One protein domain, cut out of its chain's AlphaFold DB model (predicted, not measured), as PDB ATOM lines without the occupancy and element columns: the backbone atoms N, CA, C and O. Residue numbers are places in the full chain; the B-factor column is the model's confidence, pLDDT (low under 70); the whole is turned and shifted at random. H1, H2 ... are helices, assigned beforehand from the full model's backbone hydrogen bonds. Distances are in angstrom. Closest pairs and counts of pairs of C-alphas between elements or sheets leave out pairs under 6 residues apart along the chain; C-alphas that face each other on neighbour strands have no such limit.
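Overview. This is residues 299 to 389 of the 1127 residues of the protein "Hypothetical protein" of Symbiodinium sp. KB8 (UniProt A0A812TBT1). A long helix, H5, is the spine: H4 folds back beside it, short H3 packs on it, and H2 packs steeply near its start, with H1 packed on H2 at one end of the whole and residues 380 to 385 sticking out at the other. The printed part has 91 residues with five named helices, H1 to H5 in chain order, and no named strand: all helix. It is only just compact, close to loose, radius of gyration of the C-alphas 14.3 A, spanning 50 by 25 by 19 A.

Arrangement. H5, residues 358 to 379, is the hub. Its residues 364 to 372 alone touch H4, residues 343 to 350, in a helical hairpin at a shallow tilt of 17 degrees, closest C-alphas Thr 346 and Ile 368, 6.0 A. H3, residues 333 to 337, touches H5, closest C-alphas Val 333 and Ile 371, 5.6 A. H2, residues 312 to 320, touches residues 360 to 364 of H5 alone at a steep tilt of 50 degrees, closest C-alphas Val 317 and Glu 360, 5.3 A. H1, residues 299 to 307, forms a helical hairpin with H2, closest C-alphas Met 305 and Gln 315, 6.3 A. In these five helices every O i to N i+4 pair is within hydrogen-bond range.

Along the chain. H5 runs 30.6 A, from C-alpha 358 at (91.326, 80.568, 77.700) to C-alpha 379 at (117.473, 78.988, 93.539).

Size, cuts and confidence. The printed part has no cut; the H2 to H3 link is long. The pLDDT is under 70 at residues 299 to 301, 322, 338 to 339 and 381 to 384.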
ATOM      1  N   ALA A 299      77.291  73.306  98.089       57.72
ATOM      2  CA  ALA A 299      78.319  72.900  99.041       57.72
ATOM      3  C   ALA A 299      79.725  72.845  98.416       57.72
ATOM      4  O   ALA A 299      80.626  73.488  98.943       57.72
ATOM      5  N   ASP A 300      79.918  72.169  97.276       61.41
ATOM      6  CA  ASP A 300      81.230  72.097  96.603       61.41
ATOM      7  C   ASP A 300      81.741  73.488  96.226       61.41
ATOM      8  O   ASP A 300      82.916  73.817  96.407       61.41
ATOM      9  N   ARG A 301      80.827  74.349  95.757       68.50
ATOM     10  CA  ARG A 301      81.136  75.749  95.478       68.50
ATOM     11  C   ARG A 301      81.575  76.483  96.745       68.50
ATOM     12  O   ARG A 301      82.593  77.165  96.710       68.50
ATOM     13  N   GLU A 302      80.839  76.352  97.846       70.00
ATOM     14  CA  GLU A 302      81.191  76.973  99.131       70.00
ATOM     15  C   GLU A 302      82.543  76.438  99.672       70.00
ATOM     16  O   GLU A 302      83.368  77.241 100.106       70.00
ATOM     17  N   VAL A 303      82.857  75.143  99.510       72.31
ATOM     18  CA  VAL A 303      84.166  74.536  99.852       72.31
ATOM     19  C   VAL A 303      85.315  75.088  99.001       72.31
ATOM     20  O   VAL A 303      86.363  75.429  99.552       72.31
ATOM     21  N   ILE A 304      85.146  75.227  97.679       74.50
ATOM     22  CA  ILE A 304      86.157  75.851  96.801       74.50
ATOM     23  C   ILE A 304      86.397  77.310  97.208       74.50
ATOM     24  O   ILE A 304      87.548  77.750  97.274       74.50
ATOM     25  N   MET A 305      85.327  78.059  97.498       71.94
ATOM     26  CA  MET A 305      85.437  79.467  97.883       71.94
ATOM     27  C   MET A 305      86.121  79.651  99.242       71.94
ATOM     28  O   MET A 305      86.955  80.541  99.357       71.94
ATOM     29  N   GLU A 306      85.845  78.801 100.234       73.88
ATOM     30  CA  GLU A 306      86.490  78.864 101.555       73.88
ATOM     31  C   GLU A 306      87.960  78.402 101.511       73.88
ATOM     32  O   GLU A 306      88.829  79.030 102.116       73.88
ATOM     33  N   THR A 307      88.271  77.356 100.735       71.62
ATOM     34  CA  THR A 307      89.637  76.804 100.612       71.62
ATOM     35  C   THR A 307      90.599  77.765  99.903       71.62
ATOM     36  O   THR A 307      91.787  77.795 100.218       71.62
ATOM     37  N   LEU A 308      90.101  78.559  98.947       76.94
ATOM     38  CA  LEU A 308      90.900  79.501  98.148       76.94
ATOM     39  C   LEU A 308      90.535  80.977  98.393       76.94
ATOM     40  O   LEU A 308      90.902  81.835  97.594       76.94
ATOM     41  N   LYS A 309      89.897  81.302  99.527       74.25
ATOM     42  CA  LYS A 309      89.466  82.670  99.903       74.25
ATOM     43  C   LYS A 309      90.569  83.742  99.917       74.25
ATOM     44  O   LYS A 309      90.267  84.930  99.949       74.25
ATOM     45  N   HIS A 310      91.838  83.329  99.901       71.12
ATOM     46  CA  HIS A 310      93.015  84.203  99.870       71.12
ATOM     47  C   HIS A 310      93.690  84.303  98.481       71.12
ATOM     48  O   HIS A 310      94.661  85.041  98.336       71.12
ATOM     49  N   ASP A 311      93.204  83.589  97.457       74.94
ATOM     50  CA  ASP A 311      93.716  83.639  96.076       74.94
ATOM     51  C   ASP A 311      92.546  83.596  95.073       74.94
ATOM     52  O   ASP A 311      92.263  82.573  94.447       74.94
ATOM     53  N   ILE A 312      91.851  84.731  94.932       78.31
ATOM     54  CA  ILE A 312      90.678  84.897  94.052       78.31
ATOM     55  C   ILE A 312      90.956  84.450  92.592       78.31
ATOM     56  O   ILE A 312      90.096  83.791  92.001       78.31
ATOM     57  N   PRO A 313      92.134  84.716  91.985       79.00
ATOM     58  CA  PRO A 313      92.479  84.153  90.676       79.00
ATOM     59  C   PRO A 313      92.531  82.616  90.642       79.00
ATOM     60  O   PRO A 313      92.013  82.012  89.703       79.00
ATOM     61  N   MET A 314      93.112  81.948  91.647       81.81
ATOM     62  CA  MET A 314      93.105  80.474  91.708       81.81
ATOM     63  C   MET A 314      91.725  79.907  92.069       81.81
ATOM     64  O   MET A 314      91.361  78.836  91.586       81.81
ATOM     65  N   GLN A 315      90.924  80.639  92.846       78.88
ATOM     66  CA  GLN A 315      89.521  80.324  93.132       78.88
ATOM     67  C   GLN A 315      88.691  80.273  91.837       78.88
ATOM     68  O   GLN A 315      87.913  79.339  91.657       78.88
ATOM     69  N   GLN A 316      88.889  81.207  90.898       78.69
ATOM     70  CA  GLN A 316      88.244  81.174  89.571       78.69
ATOM     71  C   GLN A 316      88.638  79.921  88.768       78.69
ATOM     72  O   GLN A 316      87.766  79.225  88.251       78.69
ATOM     73  N   VAL A 317      89.932  79.580  88.737       79.69
ATOM     74  CA  VAL A 317      90.444  78.366  88.070       79.69
ATOM     75  C   VAL A 317      89.832  77.090  88.672       79.69
ATOM     76  O   VAL A 317      89.385  76.216  87.932       79.69
ATOM     77  N   ALA A 318      89.760  76.983  90.003       79.81
ATOM     78  CA  ALA A 318      89.170  75.829  90.689       79.81
ATOM     79  C   ALA A 318      87.644  75.722  90.499       79.81
ATOM     80  O   ALA A 318      87.112  74.615  90.405       79.81
ATOM     81  N   LEU A 319      86.936  76.854  90.399       78.00
ATOM     82  CA  LEU A 319      85.502  76.887  90.092       78.00
ATOM     83  C   LEU A 319      85.198  76.388  88.669       78.00
ATOM     84  O   LEU A 319      84.197  75.701  88.487       78.00
ATOM     85  N   ASN A 320      86.057  76.685  87.685       77.75
ATOM     86  CA  ASN A 320      85.928  76.170  86.315       77.75
ATOM     87  C   ASN A 320      86.206  74.648  86.255       77.75
ATOM     88  O   ASN A 320      85.442  73.897  85.655       77.75
ATOM     89  N   LEU A 321      87.225  74.171  86.986       75.12
ATOM     90  CA  LEU A 321      87.564  72.740  87.122       75.12
ATOM     91  C   LEU A 321      86.581  71.924  87.988       75.12
ATOM     92  O   LEU A 321      86.766  70.715  88.149       75.12
ATOM     93  N   GLY A 322      85.586  72.565  88.609       68.44
ATOM     94  CA  GLY A 322      84.619  71.924  89.506       68.44
ATOM     95  C   GLY A 322      85.202  71.345  90.804       68.44
ATOM     96  O   GLY A 322      84.479  70.683  91.541       68.44
ATOM     97  N   SER A 323      86.493  71.549  91.087       74.75
ATOM     98  CA  SER A 323      87.203  70.926  92.211       74.75
ATOM     99  C   SER A 323      88.521  71.640  92.539       74.75
ATOM    100  O   SER A 323      89.161  72.243  91.673       74.75
ATOM    101  N   VAL A 324      88.969  71.552  93.798       73.56
ATOM    102  CA  VAL A 324      90.299  72.035  94.209       73.56
ATOM    103  C   VAL A 324      91.338  70.934  93.982       73.56
ATOM    104  O   VAL A 324      91.571  70.097  94.849       73.56
ATOM    105  N   ALA A 325      91.992  70.936  92.820       76.31
ATOM    106  CA  ALA A 325      93.140  70.060  92.578       76.31
ATOM    107  C   ALA A 325      94.285  70.376  93.566       76.31
ATOM    108  O   ALA A 325      94.644  71.542  93.739       76.31
ATOM    109  N   GLU A 326      94.897  69.349  94.173       75.62
ATOM    110  CA  GLU A 326      95.861  69.475  95.290       75.62
ATOM    111  C   GLU A 326      97.056  70.410  95.025       75.62
ATOM    112  O   GLU A 326      97.651  70.953  95.958       75.62
ATOM    113  N   CYS A 327      97.426  70.612  93.756       76.94
ATOM    114  CA  CYS A 327      98.489  71.536  93.382       76.94
ATOM    115  C   CYS A 327      98.084  73.012  93.534       76.94
ATOM    116  O   CYS A 327      98.946  73.816  93.885       76.94
ATOM    117  N   LEU A 328      96.814  73.386  93.323       78.56
ATOM    118  CA  LEU A 328      96.386  74.791  93.262       78.56
ATOM    119  C   LEU A 328      96.626  75.551  94.585       78.56
ATOM    120  O   LEU A 328      97.290  76.586  94.524       78.56
ATOM    121  N   PRO A 329      96.253  75.041  95.782       77.19
ATOM    122  CA  PRO A 329      96.581  75.699  97.055       77.19
ATOM    123  C   PRO A 329      98.090  75.769  97.353       77.19
ATOM    124  O   PRO A 329      98.522  76.487  98.254       77.19
ATOM    125  N   GLN A 330      98.917  75.007  96.628       78.00
ATOM    126  CA  GLN A 330     100.368  74.986  96.813       78.00
ATOM    127  C   GLN A 330     101.125  75.919  95.854       78.00
ATOM    128  O   GLN A 330     102.287  76.220  96.131       78.00
ATOM    129  N   LEU A 331     100.491  76.428  94.788       77.62
ATOM    130  CA  LEU A 331     101.063  77.369  93.807       77.62
ATOM    131  C   LEU A 331     101.131  78.812  94.347       77.62
ATOM    132  O   LEU A 331     100.662  79.763  93.724       77.62
ATOM    133  N   SER A 332     101.735  78.985  95.520       80.56
ATOM    134  CA  SER A 332     101.921  80.295  96.145       80.56
ATOM    135  C   SER A 332     103.241  80.936  95.713       80.56
ATOM    136  O   SER A 332     104.319  80.382  95.941       80.56
ATOM    137  N   VAL A 333     103.159  82.154  95.166       78.81
ATOM    138  CA  VAL A 333     104.336  82.981  94.840       78.81
ATOM    139  C   VAL A 333     105.144  83.309  96.104       78.81
ATOM    140  O   VAL A 333     106.369  83.222  96.075       78.81
ATOM    141  N   LYS A 334     104.478  83.564  97.246       76.94
ATOM    142  CA  LYS A 334     105.147  83.780  98.544       76.94
ATOM    143  C   LYS A 334     105.979  82.553  98.942       76.94
ATOM    144  O   LYS A 334     107.152  82.695  99.268       76.94
ATOM    145  N   ARG A 335     105.438  81.331  98.815       75.62
ATOM    146  CA  ARG A 335     106.206  80.096  99.091       75.62
ATOM    147  C   ARG A 335     107.412  79.931  98.157       75.62
ATOM    148  O   ARG A 335     108.458  79.483  98.611       75.62
ATOM    149  N   ALA A 336     107.289  80.308  96.884       77.62
ATOM    150  CA  ALA A 336     108.412  80.289  95.945       77.62
ATOM    151  C   ALA A 336     109.507  81.317  96.309       77.62
ATOM    152  O   ALA A 336     110.688  80.985  96.222       77.62
ATOM    153  N   MET A 337     109.128  82.521  96.764       75.06
ATOM    154  CA  MET A 337     110.067  83.572  97.201       75.06
ATOM    155  C   MET A 337     110.903  83.152  98.416       75.06
ATOM    156  O   MET A 337     112.094  83.452  98.464       75.06
ATOM    157  N   PHE A 338     110.315  82.394  99.345       68.75
ATOM    158  CA  PHE A 338     111.016  81.757 100.470       68.75
ATOM    159  C   PHE A 338     111.604  80.373 100.104       68.75
ATOM    160  O   PHE A 338     111.702  79.473 100.934       68.75
ATOM    161  N   GLY A 339     111.988  80.175  98.837       65.56
ATOM    162  CA  GLY A 339     112.818  79.048  98.391       65.56
ATOM    163  C   GLY A 339     112.123  77.690  98.226       65.56
ATOM    164  O   GLY A 339     112.802  76.700  97.939       65.56
ATOM    165  N   ALA A 340     110.795  77.592  98.366       73.69
ATOM    166  CA  ALA A 340     110.105  76.307  98.237       73.69
ATOM    167  C   ALA A 340     110.185  75.746  96.804       73.69
ATOM    168  O   ALA A 340     109.816  76.400  95.824       73.69
ATOM    169  N   LYS A 341     110.600  74.478  96.689       78.56
ATOM    170  CA  LYS A 341     110.684  73.738  95.420       78.56
ATOM    171  C   LYS A 341     109.303  73.243  94.980       78.56
ATOM    172  O   LYS A 341     108.926  72.110  95.263       78.56
ATOM    173  N   LEU A 342     108.567  74.092  94.263       80.50
ATOM    174  CA  LEU A 342     107.217  73.798  93.750       80.50
ATOM    175  C   LEU A 342     107.208  73.144  92.350       80.50
ATOM    176  O   LEU A 342     106.167  73.121  91.703       80.50
ATOM    177  N   GLY A 343     108.338  72.631  91.848       77.06
ATOM    178  CA  GLY A 343     108.447  72.124  90.468       77.06
ATOM    179  C   GLY A 343     107.513  70.947  90.141       77.06
ATOM    180  O   GLY A 343     107.022  70.833  89.019       77.06
ATOM    181  N   ASN A 344     107.183  70.107  91.128       80.00
ATOM    182  CA  ASN A 344     106.178  69.051  90.955       80.00
ATOM    183  C   ASN A 344     104.762  69.643  90.838       80.00
ATOM    184  O   ASN A 344     103.941  69.159  90.061       80.00
ATOM    185  N   GLN A 345     104.487  70.714  91.582       82.19
ATOM    186  CA  GLN A 345     103.223  71.435  91.593       82.19
ATOM    187  C   GLN A 345     103.037  72.257  90.309       82.19
ATOM    188  O   GLN A 345     101.944  72.223  89.749       82.19
ATOM    189  N   THR A 346     104.074  72.923  89.780       83.56
ATOM    190  CA  THR A 346     103.993  73.604  88.471       83.56
ATOM    191  C   THR A 346     103.854  72.599  87.327       83.56
ATOM    192  O   THR A 346     103.055  72.824  86.419       83.56
ATOM    193  N   PHE A 347     104.530  71.446  87.392       85.00
ATOM    194  CA  PHE A 347     104.343  70.352  86.433       85.00
ATOM    195  C   PHE A 347     102.922  69.763  86.475       85.00
ATOM    196  O   PHE A 347     102.319  69.541  85.423       85.00
ATOM    197  N   ALA A 348     102.350  69.563  87.667       81.56
ATOM    198  CA  ALA A 348     100.954  69.155  87.825       81.56
ATOM    199  C   ALA A 348      99.984  70.222  87.287       81.56
ATOM    200  O   ALA A 348      99.071  69.900  86.534       81.56
ATOM    201  N   ALA A 349     100.219  71.501  87.589       82.38
ATOM    202  CA  ALA A 349      99.409  72.618  87.102       82.38
ATOM    203  C   ALA A 349      99.448  72.761  85.571       82.38
ATOM    204  O   ALA A 349      98.413  72.978  84.942       82.38
ATOM    205  N   LYS A 350     100.614  72.546  84.943       85.94
ATOM    206  CA  LYS A 350     100.767  72.510  83.477       85.94
ATOM    207  C   LYS A 350      99.881  71.443  82.814       85.94
ATOM    208  O   LYS A 350      99.476  71.639  81.671       85.94
ATOM    209  N   ARG A 351      99.521  70.361  83.521       85.06
ATOM    210  CA  ARG A 351      98.587  69.326  83.032       85.06
ATOM    211  C   ARG A 351      97.106  69.722  83.107       85.06
ATOM    212  O   ARG A 351      96.310  69.076  82.439       85.06
ATOM    213  N   LEU A 352      96.743  70.771  83.851       81.88
ATOM    214  CA  LEU A 352      95.371  71.306  83.925       81.88
ATOM    215  C   LEU A 352      95.067  72.325  82.807       81.88
ATOM    216  O   LEU A 352      93.912  72.613  82.516       81.88
ATOM    217  N   LEU A 353      96.096  72.859  82.137       84.50
ATOM    218  CA  LEU A 353      95.952  73.848  81.059       84.50
ATOM    219  C   LEU A 353      95.127  73.404  79.824       84.50
ATOM    220  O   LEU A 353      94.599  74.293  79.153       84.50
ATOM    221  N   PRO A 354      95.005  72.107  79.465       81.50
ATOM    222  CA  PRO A 354      94.117  71.668  78.383       81.50
ATOM    223  C   PRO A 354      92.627  71.631  78.758       81.50
ATOM    224  O   PRO A 354      91.793  71.621  77.859       81.50
ATOM    225  N   SER A 355      92.289  71.598  80.053       77.50
ATOM    226  CA  SER A 355      90.919  71.456  80.572       77.50
ATOM    227  C   SER A 355      90.365  72.761  81.160       77.50
ATOM    228  O   SER A 355      89.578  72.724  82.099       77.50
ATOM    229  N   LEU A 356      90.819  73.906  80.643       80.88
ATOM    230  CA  LEU A 356      90.437  75.249  81.084       80.88
ATOM    231  C   LEU A 356      90.062  76.125  79.886       80.88
ATOM    232  O   LEU A 356      90.711  76.062  78.835       80.88
ATOM    233  N   GLU A 357      89.068  76.994  80.077       81.62
ATOM    234  CA  GLU A 357      88.765  78.088  79.147       81.62
ATOM    235  C   GLU A 357      89.930  79.097  79.084       81.62
ATOM    236  O   GLU A 357      90.754  79.179  79.999       81.62
ATOM    237  N   GLU A 358      90.072  79.836  77.975       78.81
ATOM    238  CA  GLU A 358      91.326  80.568  77.700       78.81
ATOM    239  C   GLU A 358      91.609  81.705  78.706       78.81
ATOM    240  O   GLU A 358      92.773  82.039  78.929       78.81
ATOM    241  N   SER A 359      90.585  82.234  79.385       77.62
ATOM    242  CA  SER A 359      90.696  83.181  80.507       77.62
ATOM    243  C   SER A 359      91.403  82.569  81.726       77.62
ATOM    244  O   SER A 359      92.462  83.038  82.144       77.62
ATOM    245  N   GLU A 360      90.872  81.478  82.270       80.06
ATOM    246  CA  GLU A 360      91.405  80.755  83.428       80.06
ATOM    247  C   GLU A 360      92.762  80.114  83.110       80.06
ATOM    248  O   GLU A 360      93.683  80.105  83.927       80.06
ATOM    249  N   LYS A 361      92.925  79.649  81.873       81.69
ATOM    250  CA  LYS A 361      94.182  79.152  81.313       81.69
ATOM    251  C   LYS A 361      95.236  80.255  81.210       81.69
ATOM    252  O   LYS A 361      96.404  79.976  81.475       81.69
ATOM    253  N   ALA A 362      94.867  81.498  80.887       80.94
ATOM    254  CA  ALA A 362      95.777  82.645  80.946       80.94
ATOM    255  C   ALA A 362      96.175  82.983  82.393       80.94
ATOM    256  O   ALA A 362      97.363  83.175  82.658       80.94
ATOM    257  N   ILE A 363      95.225  82.965  83.335       83.19
ATOM    258  CA  ILE A 363      95.484  83.153  84.775       83.19
ATOM    259  C   ILE A 363      96.477  82.097  85.293       83.19
ATOM    260  O   ILE A 363      97.498  82.446  85.894       83.19
ATOM    261  N   LEU A 364      96.233  80.811  85.011       82.94
ATOM    262  CA  LEU A 364      97.094  79.721  85.470       82.94
ATOM    263  C   LEU A 364      98.471  79.741  84.781       82.94
ATOM    264  O   LEU A 364      99.483  79.580  85.464       82.94
ATOM    265  N   LYS A 365      98.548  80.037  83.471       85.12
ATOM    266  CA  LYS A 365      99.823  80.304  82.767       85.12
ATOM    267  C   LYS A 365     100.616  81.428  83.450       85.12
ATOM    268  O   LYS A 365     101.809  81.246  83.686       85.12
ATOM    269  N   LYS A 366      99.973  82.555  83.797       84.50
ATOM    270  CA  LYS A 366     100.623  83.710  84.454       84.50
ATOM    271  C   LYS A 366     101.184  83.316  85.826       84.50
ATOM    272  O   LYS A 366     102.362  83.547  86.084       84.50
ATOM    273  N   ARG A 367     100.383  82.645  86.671       85.38
ATOM    274  CA  ARG A 367     100.807  82.163  88.003       85.38
ATOM    275  C   ARG A 367     101.984  81.182  87.910       85.38
ATOM    276  O   ARG A 367     102.938  81.323  88.670       85.38
ATOM    277  N   ILE A 368     101.954  80.240  86.962       86.31
ATOM    278  CA  ILE A 368     103.051  79.285  86.723       86.31
ATOM    279  C   ILE A 368     104.330  80.008  86.278       86.31
ATOM    280  O   ILE A 368     105.380  79.781  86.872       86.31
ATOM    281  N   ALA A 369     104.251  80.902  85.286       84.06
ATOM    282  CA  ALA A 369     105.416  81.623  84.768       84.06
ATOM    283  C   ALA A 369     106.089  82.507  85.834       84.06
ATOM    284  O   ALA A 369     107.314  82.548  85.911       84.06
ATOM    285  N   VAL A 370     105.300  83.161  86.695       84.44
ATOM    286  CA  VAL A 370     105.819  83.931  87.838       84.44
ATOM    287  C   VAL A 370     106.515  83.021  88.853       84.44
ATOM    288  O   VAL A 370     107.607  83.350  89.301       84.44
ATOM    289  N   ILE A 371     105.938  81.863  89.199       85.00
ATOM    290  CA  ILE A 371     106.567  80.914  90.137       85.00
ATOM    291  C   ILE A 371     107.883  80.365  89.580       85.00
ATOM    292  O   ILE A 371     108.852  80.255  90.328       85.00
ATOM    293  N   GLU A 372     107.942  80.047  88.287       85.06
ATOM    294  CA  GLU A 372     109.158  79.526  87.653       85.06
ATOM    295  C   GLU A 372     110.240  80.617  87.532       85.06
ATOM    296  O   GLU A 372     111.393  80.355  87.868       85.06
ATOM    297  N   ALA A 373     109.873  81.867  87.215       83.44
ATOM    298  CA  ALA A 373     110.789  83.015  87.254       83.44
ATOM    299  C   ALA A 373     111.335  83.295  88.670       83.44
ATOM    300  O   ALA A 373     112.539  83.494  88.842       83.44
ATOM    301  N   VAL A 374     110.477  83.262  89.700       82.31
ATOM    302  CA  VAL A 374     110.900  83.367  91.109       82.31
ATOM    303  C   VAL A 374     111.847  82.227  91.474       82.31
ATOM    304  O   VAL A 374     112.872  82.465  92.105       82.31
ATOM    305  N   GLN A 375     111.537  80.992  91.078       82.69
ATOM    306  CA  GLN A 375     112.359  79.836  91.423       82.69
ATOM    307  C   GLN A 375     113.732  79.876  90.763       82.69
ATOM    308  O   GLN A 375     114.707  79.610  91.461       82.69
ATOM    309  N   GLU A 376     113.839  80.267  89.494       82.69
ATOM    310  CA  GLU A 376     115.144  80.454  88.853       82.69
ATOM    311  C   GLU A 376     115.951  81.563  89.540       82.69
ATOM    312  O   GLU A 376     117.110  81.341  89.890       82.69
ATOM    313  N   LEU A 377     115.348  82.719  89.838       79.94
ATOM    314  CA  LEU A 377     116.038  83.828  90.513       79.94
ATOM    315  C   LEU A 377     116.446  83.508  91.971       79.94
ATOM    316  O   LEU A 377     117.534  83.885  92.420       79.94
ATOM    317  N   VAL A 378     115.607  82.794  92.728       76.62
ATOM    318  CA  VAL A 378     115.867  82.455  94.140       76.62
ATOM    319  C   VAL A 378     116.796  81.245  94.273       76.62
ATOM    320  O   VAL A 378     117.711  81.282  95.097       76.62
ATOM    321  N   GLN A 379     116.634  80.195  93.462       75.75
ATOM    322  CA  GLN A 379     117.473  78.988  93.539       75.75
ATOM    323  C   GLN A 379     118.822  79.158  92.824       75.75
ATOM    324  O   GLN A 379     119.802  78.517  93.214       75.75
ATOM    325  N   THR A 380     118.931  80.059  91.842       73.44
ATOM    326  CA  THR A 380     120.231  80.422  91.265       73.44
ATOM    327  C   THR A 380     121.104  81.109  92.319       73.44
ATOM    328  O   THR A 380     120.783  82.177  92.847       73.44
ATOM    329  N   ARG A 381     122.251  80.490  92.631       59.81
ATOM    330  CA  ARG A 381     123.246  81.022  93.584       59.81
ATOM    331  C   ARG A 381     124.018  82.232  93.038       59.81
ATOM    332  O   ARG A 381     124.562  83.004  93.817       59.81
ATOM    333  N   ASP A 382     124.080  82.377  91.718       63.97
ATOM    334  CA  ASP A 382     124.866  83.387  91.005       63.97
ATOM    335  C   ASP A 382     124.110  83.838  89.745       63.97
ATOM    336  O   ASP A 382     124.089  83.137  88.731       63.97
ATOM    337  N   LEU A 383     123.468  85.007  89.831       68.00
ATOM    338  CA  LEU A 383     122.641  85.586  88.766       68.00
ATOM    339  C   LEU A 383     123.451  86.103  87.558       68.00
ATOM    340  O   LEU A 383     122.859  86.512  86.556       68.00
ATOM    341  N   GLY A 384     124.788  86.056  87.618       63.75
ATOM    342  CA  GLY A 384     125.670  86.279  86.473       63.75
ATOM    343  C   GLY A 384     125.720  85.094  85.500       63.75
ATOM    344  O   GLY A 384     126.209  85.251  84.383       63.75
ATOM    345  N   LYS A 385     125.198  83.921  85.896       71.94
ATOM    346  CA  LYS A 385     125.098  82.726  85.036       71.94
ATOM    347  C   LYS A 385     123.865  82.706  84.131       71.94
ATOM    348  O   LYS A 385     123.892  82.020  83.114       71.94
ATOM    349  N   LEU A 386     122.812  83.441  84.491       76.88
ATOM    350  CA  LEU A 386     121.668  83.698  83.613       76.88
ATOM    351  C   LEU A 386     122.068  84.756  82.578       76.88
ATOM    352  O   LEU A 386     122.777  85.713  82.917       76.88
ATOM    353  N   SER A 387     121.605  84.628  81.332       76.81
ATOM    354  CA  SER A 387     121.848  85.680  80.341       76.81
ATOM    355  C   SER A 387     121.165  86.986  80.756       76.81
ATOM    356  O   SER A 387     120.171  87.001  81.485       76.81
ATOM    357  N   GLU A 388     121.688  88.114  80.267       72.94
ATOM    358  CA  GLU A 388     121.096  89.427  80.549       72.94
ATOM    359  C   GLU A 388     119.641  89.524  80.053       72.94
ATOM    360  O   GLU A 388     118.828  90.177  80.701       72.94
ATOM    361  N   TYR A 389     119.292  88.800  78.982       72.56
ATOM    362  CA  TYR A 389     117.929  88.710  78.457       72.56
ATOM    363  C   TYR A 389     116.992  87.900  79.369       72.56
ATOM    364  O   TYR A 389     115.936  88.402  79.748       72.56
TER     365      TYR A 389